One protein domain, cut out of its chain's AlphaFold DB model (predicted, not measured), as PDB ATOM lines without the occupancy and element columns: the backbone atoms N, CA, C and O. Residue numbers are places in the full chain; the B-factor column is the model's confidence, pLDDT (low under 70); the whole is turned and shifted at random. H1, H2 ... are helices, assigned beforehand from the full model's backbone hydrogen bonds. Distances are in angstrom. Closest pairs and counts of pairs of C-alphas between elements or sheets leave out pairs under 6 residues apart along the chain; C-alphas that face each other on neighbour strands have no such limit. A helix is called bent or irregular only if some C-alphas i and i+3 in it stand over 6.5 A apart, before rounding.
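AT A GLANCE: This is residues 23 to 51 and 77 to 114 of the 129 residues of an uncharacterized protein of Arthrobacter oryzae (UniProt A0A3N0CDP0). Two long helices, H1 and H2, run side by side and the same way at a shallow tilt, and the far part of H2 with the tail after it, residues 100 to 114, sticks out beyond H1 and lengthens the rod. The printed part has 67 residues with two named helices, H1 then H2, and no named strand: all helix. It is extended, with a radius of gyration of the C-alphas of 17.4 A and spans of 65 by 19 by 15 A.

IN THESE COORDINATES: H1, residues 23 to 48, begins at C-alpha 23 (326.964, 288.926, 261.817) and is 37.4 A long. H2, residues 77 to 111, is 52.6 A long and ends at C-alpha 111 (298.471, 241.268, 246.978). H2 is irregular: C-alphas 77 and 80 are 7.1 A apart.

HOW THE PARTS SIT: H1 and H2 touch, their closest C-alphas being those of Val 40 and Gln 89, 6.5 A apart. Their lines stand at a shallow tilt of 25 degrees, the same way. In H1 every O i to N i+4 pair is within hydrogen-bond range; in H2, 30 of 31 are.

THE WHOLE: The C-alphas farthest apart, those of Asp 23 and Pro 114, are 65.2 A apart. Residues 52 to 76 are not printed; C-alphas 51 and 77 are 38.6 A apart across this cut. Mean pLDDT of the printed part is 90.6; residue 114 is under 70.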
ATOM      1  N   ASP A  23     326.773 289.951 260.785       78.06
ATOM      2  CA  ASP A  23     326.964 288.926 261.817       78.06
ATOM      3  C   ASP A  23     325.632 288.274 262.213       78.06
ATOM      4  O   ASP A  23     325.539 287.049 262.305       78.06
ATOM      5  N   SER A  24     324.559 289.062 262.365       83.62
ATOM      6  CA  SER A  24     323.224 288.512 262.648       83.62
ATOM      7  C   SER A  24     322.657 287.692 261.481       83.62
ATOM      8  O   SER A  24     322.044 286.648 261.717       83.62
ATOM      9  N   SER A  25     322.923 288.085 260.228       87.00
ATOM     10  CA  SER A  25     322.591 287.281 259.042       87.00
ATOM     11  C   SER A  25     323.350 285.949 259.037       87.00
ATOM     12  O   SER A  25     322.737 284.899 258.845       87.00
ATOM     13  N   LEU A  26     324.659 285.954 259.323       90.25
ATOM     14  CA  LEU A  26     325.453 284.727 259.424       90.25
ATOM     15  C   LEU A  26     324.926 283.793 260.520       90.25
ATOM     16  O   LEU A  26     324.736 282.610 260.251       90.25
ATOM     17  N   VAL A  27     324.630 284.308 261.717       92.25
ATOM     18  CA  VAL A  27     324.053 283.513 262.816       92.25
ATOM     19  C   VAL A  27     322.707 282.897 262.418       92.25
ATOM     20  O   VAL A  27     322.495 281.707 262.651       92.25
ATOM     21  N   ALA A  28     321.825 283.656 261.758       91.44
ATOM     22  CA  ALA A  28     320.545 283.141 261.269       91.44
ATOM     23  C   ALA A  28     320.719 282.034 260.210       91.44
ATOM     24  O   ALA A  28     320.039 281.008 260.267       91.44
ATOM     25  N   TRP A  29     321.664 282.201 259.277       93.44
ATOM     26  CA  TRP A  29     322.007 281.172 258.292       93.44
ATOM     27  C   TRP A  29     322.595 279.911 258.936       93.44
ATOM     28  O   TRP A  29     322.222 278.809 258.537       93.44
ATOM     29  N   MET A  30     323.473 280.039 259.940       94.19
ATOM     30  CA  MET A  30     324.017 278.880 260.658       94.19
ATOM     31  C   MET A  30     322.917 278.095 261.375       94.19
ATOM     32  O   MET A  30     322.829 276.890 261.166       94.19
ATOM     33  N   ALA A  31     322.031 278.773 262.113       92.62
ATOM     34  CA  ALA A  31     320.928 278.126 262.827       92.62
ATOM     35  C   ALA A  31     319.983 277.354 261.885       92.62
ATOM     36  O   ALA A  31     319.508 276.270 262.222       92.62
ATOM     37  N   VAL A  32     319.734 277.871 260.677       92.75
ATOM     38  CA  VAL A  32     318.956 277.152 259.655       92.75
ATOM     39  C   VAL A  32     319.697 275.923 259.124       92.75
ATOM     40  O   VAL A  32     319.072 274.879 258.936       92.75
ATOM     41  N   LEU A  33     321.014 276.012 258.910       94.12
ATOM     42  CA  LEU A  33     321.825 274.862 258.498       94.12
ATOM     43  C   LEU A  33     321.895 273.789 259.597       94.12
ATOM     44  O   LEU A  33     321.780 272.612 259.272       94.12
ATOM     45  N   ASP A  34     321.987 274.174 260.874       94.75
ATOM     46  CA  ASP A  34     321.955 273.248 262.018       94.75
ATOM     47  C   ASP A  34     320.641 272.442 262.055       94.75
ATOM     48  O   ASP A  34     320.652 271.217 262.191       94.75
ATOM     49  N   VAL A  35     319.495 273.115 261.876       91.56
ATOM     50  CA  VAL A  35     318.169 272.466 261.834       91.56
ATOM     51  C   VAL A  35     318.037 271.524 260.633       91.56
ATOM     52  O   VAL A  35     317.489 270.428 260.766       91.56
ATOM     53  N   LEU A  36     318.539 271.926 259.461       92.06
ATOM     54  CA  LEU A  36     318.507 271.089 258.260       92.06
ATOM     55  C   LEU A  36     319.428 269.865 258.371       92.06
ATOM     56  O   LEU A  36     319.044 268.789 257.920       92.06
ATOM     57  N   GLU A  37     320.608 269.997 258.981       94.56
ATOM     58  CA  GLU A  37     321.514 268.871 259.244       94.56
ATOM     59  C   GLU A  37     320.883 267.869 260.218       94.56
ATOM     60  O   GLU A  37     320.811 266.680 259.905       94.56
ATOM     61  N   ALA A  38     320.301 268.341 261.326       89.81
ATOM     62  CA  ALA A  38     319.573 267.483 262.264       89.81
ATOM     63  C   ALA A  38     318.389 266.744 261.599       89.81
ATOM     64  O   ALA A  38     318.127 265.578 261.905       89.81
ATOM     65  N   ALA A  39     317.692 267.388 260.654       88.38
ATOM     66  CA  ALA A  39     316.626 266.758 259.876       88.38
ATOM     67  C   ALA A  39     317.150 265.673 258.912       88.38
ATOM     68  O   ALA A  39     316.512 264.627 258.765       88.38
ATOM     69  N   VAL A  40     318.317 265.881 258.292       92.00
ATOM     70  CA  VAL A  40     318.982 264.877 257.440       92.00
ATOM     71  C   VAL A  40     319.437 263.674 258.264       92.00
ATOM     72  O   VAL A  40     319.128 262.544 257.894       92.00
ATOM     73  N   GLU A  41     320.072 263.885 259.419       91.69
ATOM     74  CA  GLU A  41     320.452 262.790 260.324       91.69
ATOM     75  C   GLU A  41     319.237 261.998 260.832       91.69
ATOM     76  O   GLU A  41     319.294 260.776 260.991       91.69
ATOM     77  N   ALA A  42     318.119 262.679 261.111       86.38
ATOM     78  CA  ALA A  42     316.869 262.025 261.483       86.38
ATOM     79  C   ALA A  42     316.323 261.150 260.341       86.38
ATOM     80  O   ALA A  42     315.936 260.006 260.588       86.38
ATOM     81  N   ALA A  43     316.352 261.648 259.101       87.38
ATOM     82  CA  ALA A  43     315.937 260.897 257.917       87.38
ATOM     83  C   ALA A  43     316.853 259.691 257.632       87.38
ATOM     84  O   ALA A  43     316.356 258.596 257.375       87.38
ATOM     85  N   GLU A  44     318.177 259.841 257.745       91.25
ATOM     86  CA  GLU A  44     319.122 258.724 257.602       91.25
ATOM     87  C   GLU A  44     318.889 257.637 258.654       91.25
ATOM     88  O   GLU A  44     318.882 256.450 258.324       91.25
ATOM     89  N   ARG A  45     318.646 258.027 259.910       88.19
ATOM     90  CA  ARG A  45     318.342 257.092 261.001       88.19
ATOM     91  C   ARG A  45     317.036 256.332 260.750       88.19
ATOM     92  O   ARG A  45     317.022 255.118 260.921       88.19
ATOM     93  N   ALA A  46     315.991 257.012 260.275       84.25
ATOM     94  CA  ALA A  46     314.717 256.388 259.906       84.25
ATOM     95  C   ALA A  46     314.832 255.439 258.694       84.25
ATOM     96  O   ALA A  46     314.148 254.421 258.644       84.25
ATOM     97  N   LEU A  47     315.717 255.731 257.731       87.44
ATOM     98  CA  LEU A  47     316.016 254.828 256.611       87.44
ATOM     99  C   LEU A  47     316.855 253.607 257.024       87.44
ATOM    100  O   LEU A  47     316.776 252.572 256.366       87.44
ATOM    101  N   ASN A  48     317.680 253.729 258.067       89.62
ATOM    102  CA  ASN A  48     318.527 252.641 258.563       89.62
ATOM    103  C   ASN A  48     317.765 251.670 259.479       89.62
ATOM    104  O   ASN A  48     318.024 250.470 259.427       89.62
ATOM    105  N   ASP A  49     316.838 252.175 260.297       86.00
ATOM    106  CA  ASP A  49     315.963 251.374 261.160       86.00
ATOM    107  C   ASP A  49     314.490 251.811 261.004       86.00
ATOM    108  O   ASP A  49     313.979 252.602 261.803       86.00
ATOM    109  N   PRO A  50     313.783 251.314 259.969       75.19
ATOM    110  CA  PRO A  50     312.404 251.709 259.681       75.19
ATOM    111  C   PRO A  50     311.372 251.137 260.672       75.19
ATOM    112  O   PRO A  50     310.200 251.505 260.595       75.19
ATOM    113  N   LEU A  51     311.776 250.231 261.574       74.06
ATOM    114  CA  LEU A  51     310.903 249.591 262.568       74.06
ATOM    115  C   LEU A  51     311.294 249.911 264.024       74.06
ATOM    116  O   LEU A  51     310.593 249.490 264.947       74.06
ATOM    117  N   ALA A  77     331.070 282.285 254.156       90.69
ATOM    118  CA  ALA A  77     331.470 281.411 255.261       90.69
ATOM    119  C   ALA A  77     330.554 280.179 255.437       90.69
ATOM    120  O   ALA A  77     331.029 279.106 255.805       90.69
ATOM    121  N   ALA A  78     329.260 280.305 255.127       92.75
ATOM    122  CA  ALA A  78     328.279 279.222 255.211       92.75
ATOM    123  C   ALA A  78     328.192 278.378 253.920       92.75
ATOM    124  O   ALA A  78     327.736 277.234 253.959       92.75
ATOM    125  N   SER A  79     328.671 278.902 252.784       94.31
ATOM    126  CA  SER A  79     328.553 278.280 251.452       94.31
ATOM    127  C   SER A  79     329.064 276.834 251.396       94.31
ATOM    128  O   SER A  79     328.337 275.932 250.980       94.31
ATOM    129  N   ARG A  80     330.276 276.565 251.908       95.69
ATOM    130  CA  ARG A  80     330.855 275.206 251.926       95.69
ATOM    131  C   ARG A  80     329.982 274.204 252.692       95.69
ATOM    132  O   ARG A  80     329.869 273.056 252.267       95.69
ATOM    133  N   ARG A  81     329.378 274.631 253.808       96.19
ATOM    134  CA  ARG A  81     328.495 273.799 254.638       96.19
ATOM    135  C   ARG A  81     327.186 273.511 253.906       96.19
ATOM    136  O   ARG A  81     326.819 272.350 253.768       96.19
ATOM    137  N   ALA A  82     326.561 274.539 253.330       95.69
ATOM    138  CA  ALA A  82     325.342 274.395 252.536       95.69
ATOM    139  C   ALA A  82     325.515 273.443 251.333       95.69
ATOM    140  O   ALA A  82     324.643 272.619 251.082       95.69
ATOM    141  N   VAL A  83     326.654 273.496 250.627       97.69
ATOM    142  CA  VAL A  83     326.959 272.569 249.518       97.69
ATOM    143  C   VAL A  83     327.117 271.123 250.006       97.69
ATOM    144  O   VAL A  83     326.585 270.203 249.386       97.69
ATOM    145  N   ALA A  84     327.816 270.904 251.126       97.31
ATOM    146  CA  ALA A  84     327.977 269.569 251.705       97.31
ATOM    147  C   ALA A  84     326.635 268.976 252.179       97.31
ATOM    148  O   ALA A  84     326.356 267.802 251.926       97.31
ATOM    149  N   LEU A  85     325.794 269.808 252.800       97.00
ATOM    150  CA  LEU A  85     324.436 269.471 253.218       97.00
ATOM    151  C   LEU A  85     323.533 269.138 252.021       97.00
ATOM    152  O   LEU A  85     322.876 268.101 252.043       97.00
ATOM    153  N   ALA A  86     323.539 269.945 250.958       96.50
ATOM    154  CA  ALA A  86     322.758 269.671 249.748       96.50
ATOM    155  C   ALA A  86     323.143 268.319 249.117       96.50
ATOM    156  O   ALA A  86     322.278 267.518 248.765       96.50
ATOM    157  N   ALA A  87     324.441 268.003 249.064       98.00
ATOM    158  CA  ALA A  87     324.910 266.699 248.599       98.00
ATOM    159  C   ALA A  87     324.492 265.538 249.524       98.00
ATOM    160  O   ALA A  87     324.345 264.410 249.055       98.00
ATOM    161  N   ALA A  88     324.324 265.772 250.832       96.00
ATOM    162  CA  ALA A  88     323.782 264.777 251.760       96.00
ATOM    163  C   ALA A  88     322.271 264.578 251.571       96.00
ATOM    164  O   ALA A  88     321.816 263.439 251.492       96.00
ATOM    165  N   GLN A  89     321.519 265.669 251.408       95.81
ATOM    166  CA  GLN A  89     320.084 265.647 251.108       95.81
ATOM    167  C   GLN A  89     319.782 264.849 249.833       95.81
ATOM    168  O   GLN A  89     318.875 264.020 249.850       95.81
ATOM    169  N   GLU A  90     320.579 265.017 248.773       97.81
ATOM    170  CA  GLU A  90     320.417 264.250 247.530       97.81
ATOM    171  C   GLU A  90     320.591 262.739 247.759       97.81
ATOM    172  O   GLU A  90     319.706 261.954 247.423       97.81
ATOM    173  N   ARG A  91     321.662 262.314 248.446       97.31
ATOM    174  CA  ARG A  91     321.884 260.887 248.765       97.31
ATOM    175  C   ARG A  91     320.755 260.285 249.607       97.31
ATOM    176  O   ARG A  91     320.426 259.110 249.449       97.31
ATOM    177  N   VAL A  92     320.160 261.062 250.512       94.31
ATOM    178  CA  VAL A  92     318.993 260.629 251.299       94.31
ATOM    179  C   VAL A  92     317.746 260.515 250.421       94.31
ATOM    180  O   VAL A  92     317.017 259.530 250.546       94.31
ATOM    181  N   SER A  93     317.533 261.459 249.502       94.50
ATOM    182  CA  SER A  93     316.447 261.438 248.511       94.50
ATOM    183  C   SER A  93     316.508 260.187 247.624       94.50
ATOM    184  O   SER A  93     315.540 259.424 247.549       94.50
ATOM    185  N   GLU A  94     317.675 259.894 247.040       97.31
ATOM    186  CA  GLU A  94     317.904 258.700 246.213       97.31
ATOM    187  C   GLU A  94     317.613 257.396 246.978       97.31
ATOM    188  O   GLU A  94     316.941 256.493 246.464       97.31
ATOM    189  N   ARG A  95     318.085 257.300 248.231       95.12
ATOM    190  CA  ARG A  95     317.842 256.144 249.111       95.12
ATOM    191  C   ARG A  95     316.365 255.993 249.474       95.12
ATOM    192  O   ARG A  95     315.863 254.868 249.482       95.12
ATOM    193  N   LEU A  96     315.665 257.096 249.741       93.19
ATOM    194  CA  LEU A  96     314.234 257.096 250.040       93.19
ATOM    195  C   LEU A  96     313.409 256.619 248.835       93.19
ATOM    196  O   LEU A  96     312.541 255.762 248.994       93.19
ATOM    197  N   GLU A  97     313.709 257.089 247.620       95.50
ATOM    198  CA  GLU A  97     313.026 256.629 246.401       95.50
ATOM    199  C   GLU A  97     313.387 255.186 246.008       95.50
ATOM    200  O   GLU A  97     312.584 254.487 245.382       95.50
ATOM    201  N   ALA A  98     314.568 254.681 246.379       94.56
ATOM    202  CA  ALA A  98     314.869 253.250 246.295       94.56
ATOM    203  C   ALA A  98     313.981 252.436 247.255       94.56
ATOM    204  O   ALA A  98     313.225 251.574 246.800       94.56
ATOM    205  N   ALA A  99     313.980 252.777 248.548       90.62
ATOM    206  CA  ALA A  99     313.168 252.100 249.561       90.62
ATOM    207  C   ALA A  99     311.665 252.132 249.222       90.62
ATOM    208  O   ALA A  99     310.979 251.111 249.301       90.62
ATOM    209  N   ARG A 100     311.154 253.277 248.752       92.00
ATOM    210  CA  ARG A 100     309.763 253.445 248.306       92.00
ATOM    211  C   ARG A 100     309.393 252.493 247.164       92.00
ATOM    212  O   ARG A 100     308.316 251.895 247.198       92.00
ATOM    213  N   ARG A 101     310.264 252.327 246.162       95.62
ATOM    214  CA  ARG A 101     310.037 251.386 245.048       95.62
ATOM    215  C   ARG A 101     309.997 249.936 245.526       95.62
ATOM    216  O   ARG A 101     309.151 249.174 245.055       95.62
ATOM    217  N   ASP A 102     310.848 249.563 246.475       91.69
ATOM    218  CA  ASP A 102     310.869 248.199 247.004       91.69
ATOM    219  C   ASP A 102     309.673 247.895 247.917       91.69
ATOM    220  O   ASP A 102     309.090 246.819 247.787       91.69
ATOM    221  N   VAL A 103     309.197 248.853 248.723       90.94
ATOM    222  CA  VAL A 103     307.928 248.715 249.466       90.94
ATOM    223  C   VAL A 103     306.746 248.507 248.510       90.94
ATOM    224  O   VAL A 103     305.932 247.609 248.722       90.94
ATOM    225  N   ILE A 104     306.660 249.270 247.412       92.94
ATOM    226  CA  ILE A 104     305.613 249.078 246.389       92.94
ATOM    227  C   ILE A 104     305.697 247.669 245.775       92.94
ATOM    228  O   ILE A 104     304.672 247.003 245.615       92.94
ATOM    229  N   ARG A 105     306.908 247.184 245.472       92.88
ATOM    230  CA  ARG A 105     307.144 245.828 244.953       92.88
ATOM    231  C   ARG A 105     306.673 244.752 245.940       92.88
ATOM    232  O   ARG A 105     305.966 243.832 245.537       92.88
ATOM    233  N   GLN A 106     307.031 244.884 247.217       88.75
ATOM    234  CA  GLN A 106     306.645 243.958 248.288       88.75
ATOM    235  C   GLN A 106     305.123 243.920 248.482       88.75
ATOM    236  O   GLN A 106     304.536 242.842 248.514       88.75
ATOM    237  N   LEU A 107     304.462 245.082 248.527       90.25
ATOM    238  CA  LEU A 107     303.002 245.165 248.645       90.25
ATOM    239  C   LEU A 107     302.284 244.524 247.450       90.25
ATOM    240  O   LEU A 107     301.264 243.861 247.635       90.25
ATOM    241  N   ASN A 108     302.812 244.677 246.234       89.12
ATOM    242  CA  ASN A 108     302.259 244.019 245.049       89.12
ATOM    243  C   ASN A 108     302.444 242.492 245.092       89.12
ATOM    244  O   ASN A 108     301.533 241.768 244.697       89.12
ATOM    245  N   ALA A 109     303.566 241.996 245.626       87.69
ATOM    246  CA  ALA A 109     303.770 240.565 245.848       87.69
ATOM    247  C   ALA A 109     302.778 240.000 246.884       87.69
ATOM    248  O   ALA A 109     302.130 238.991 246.614       87.69
ATOM    249  N   VAL A 110     302.571 240.684 248.017       86.06
ATOM    250  CA  VAL A 110     301.589 240.272 249.043       86.06
ATOM    251  C   VAL A 110     300.164 240.231 248.475       86.06
ATOM    252  O   VAL A 110     299.445 239.264 248.700       86.06
ATOM    253  N   LYS A 111     299.774 241.230 247.671       79.25
ATOM    254  CA  LYS A 111     298.471 241.268 246.978       79.25
ATOM    255  C   LYS A 111     298.264 240.149 245.950       79.25
ATOM    256  O   LYS A 111     297.131 239.924 245.543       79.25
ATOM    257  N   SER A 112     299.331 239.490 245.493       80.19
ATOM    258  CA  SER A 112     299.243 238.406 244.504       80.19
ATOM    259  C   SER A 112     298.942 237.032 245.116       80.19
ATOM    260  O   SER A 112     298.710 236.075 244.380       80.19
ATOM    261  N   VAL A 113     298.922 236.925 246.451       78.00
ATOM    262  CA  VAL A 113     298.608 235.685 247.173       78.00
ATOM    263  C   VAL A 113     297.082 235.497 247.252       78.00
ATOM    264  O   VAL A 113     296.407 236.340 247.850       78.00
ATOM    265  N   PRO A 114     296.512 234.404 246.702       67.06
ATOM    266  CA  PRO A 114     295.076 234.132 246.794       67.06
ATOM    267  C   PRO A 114     294.586 234.072 248.249       67.06
ATOM    268  O   PRO A 114     295.274 233.538 249.118       67.06
TER     269      PRO A 114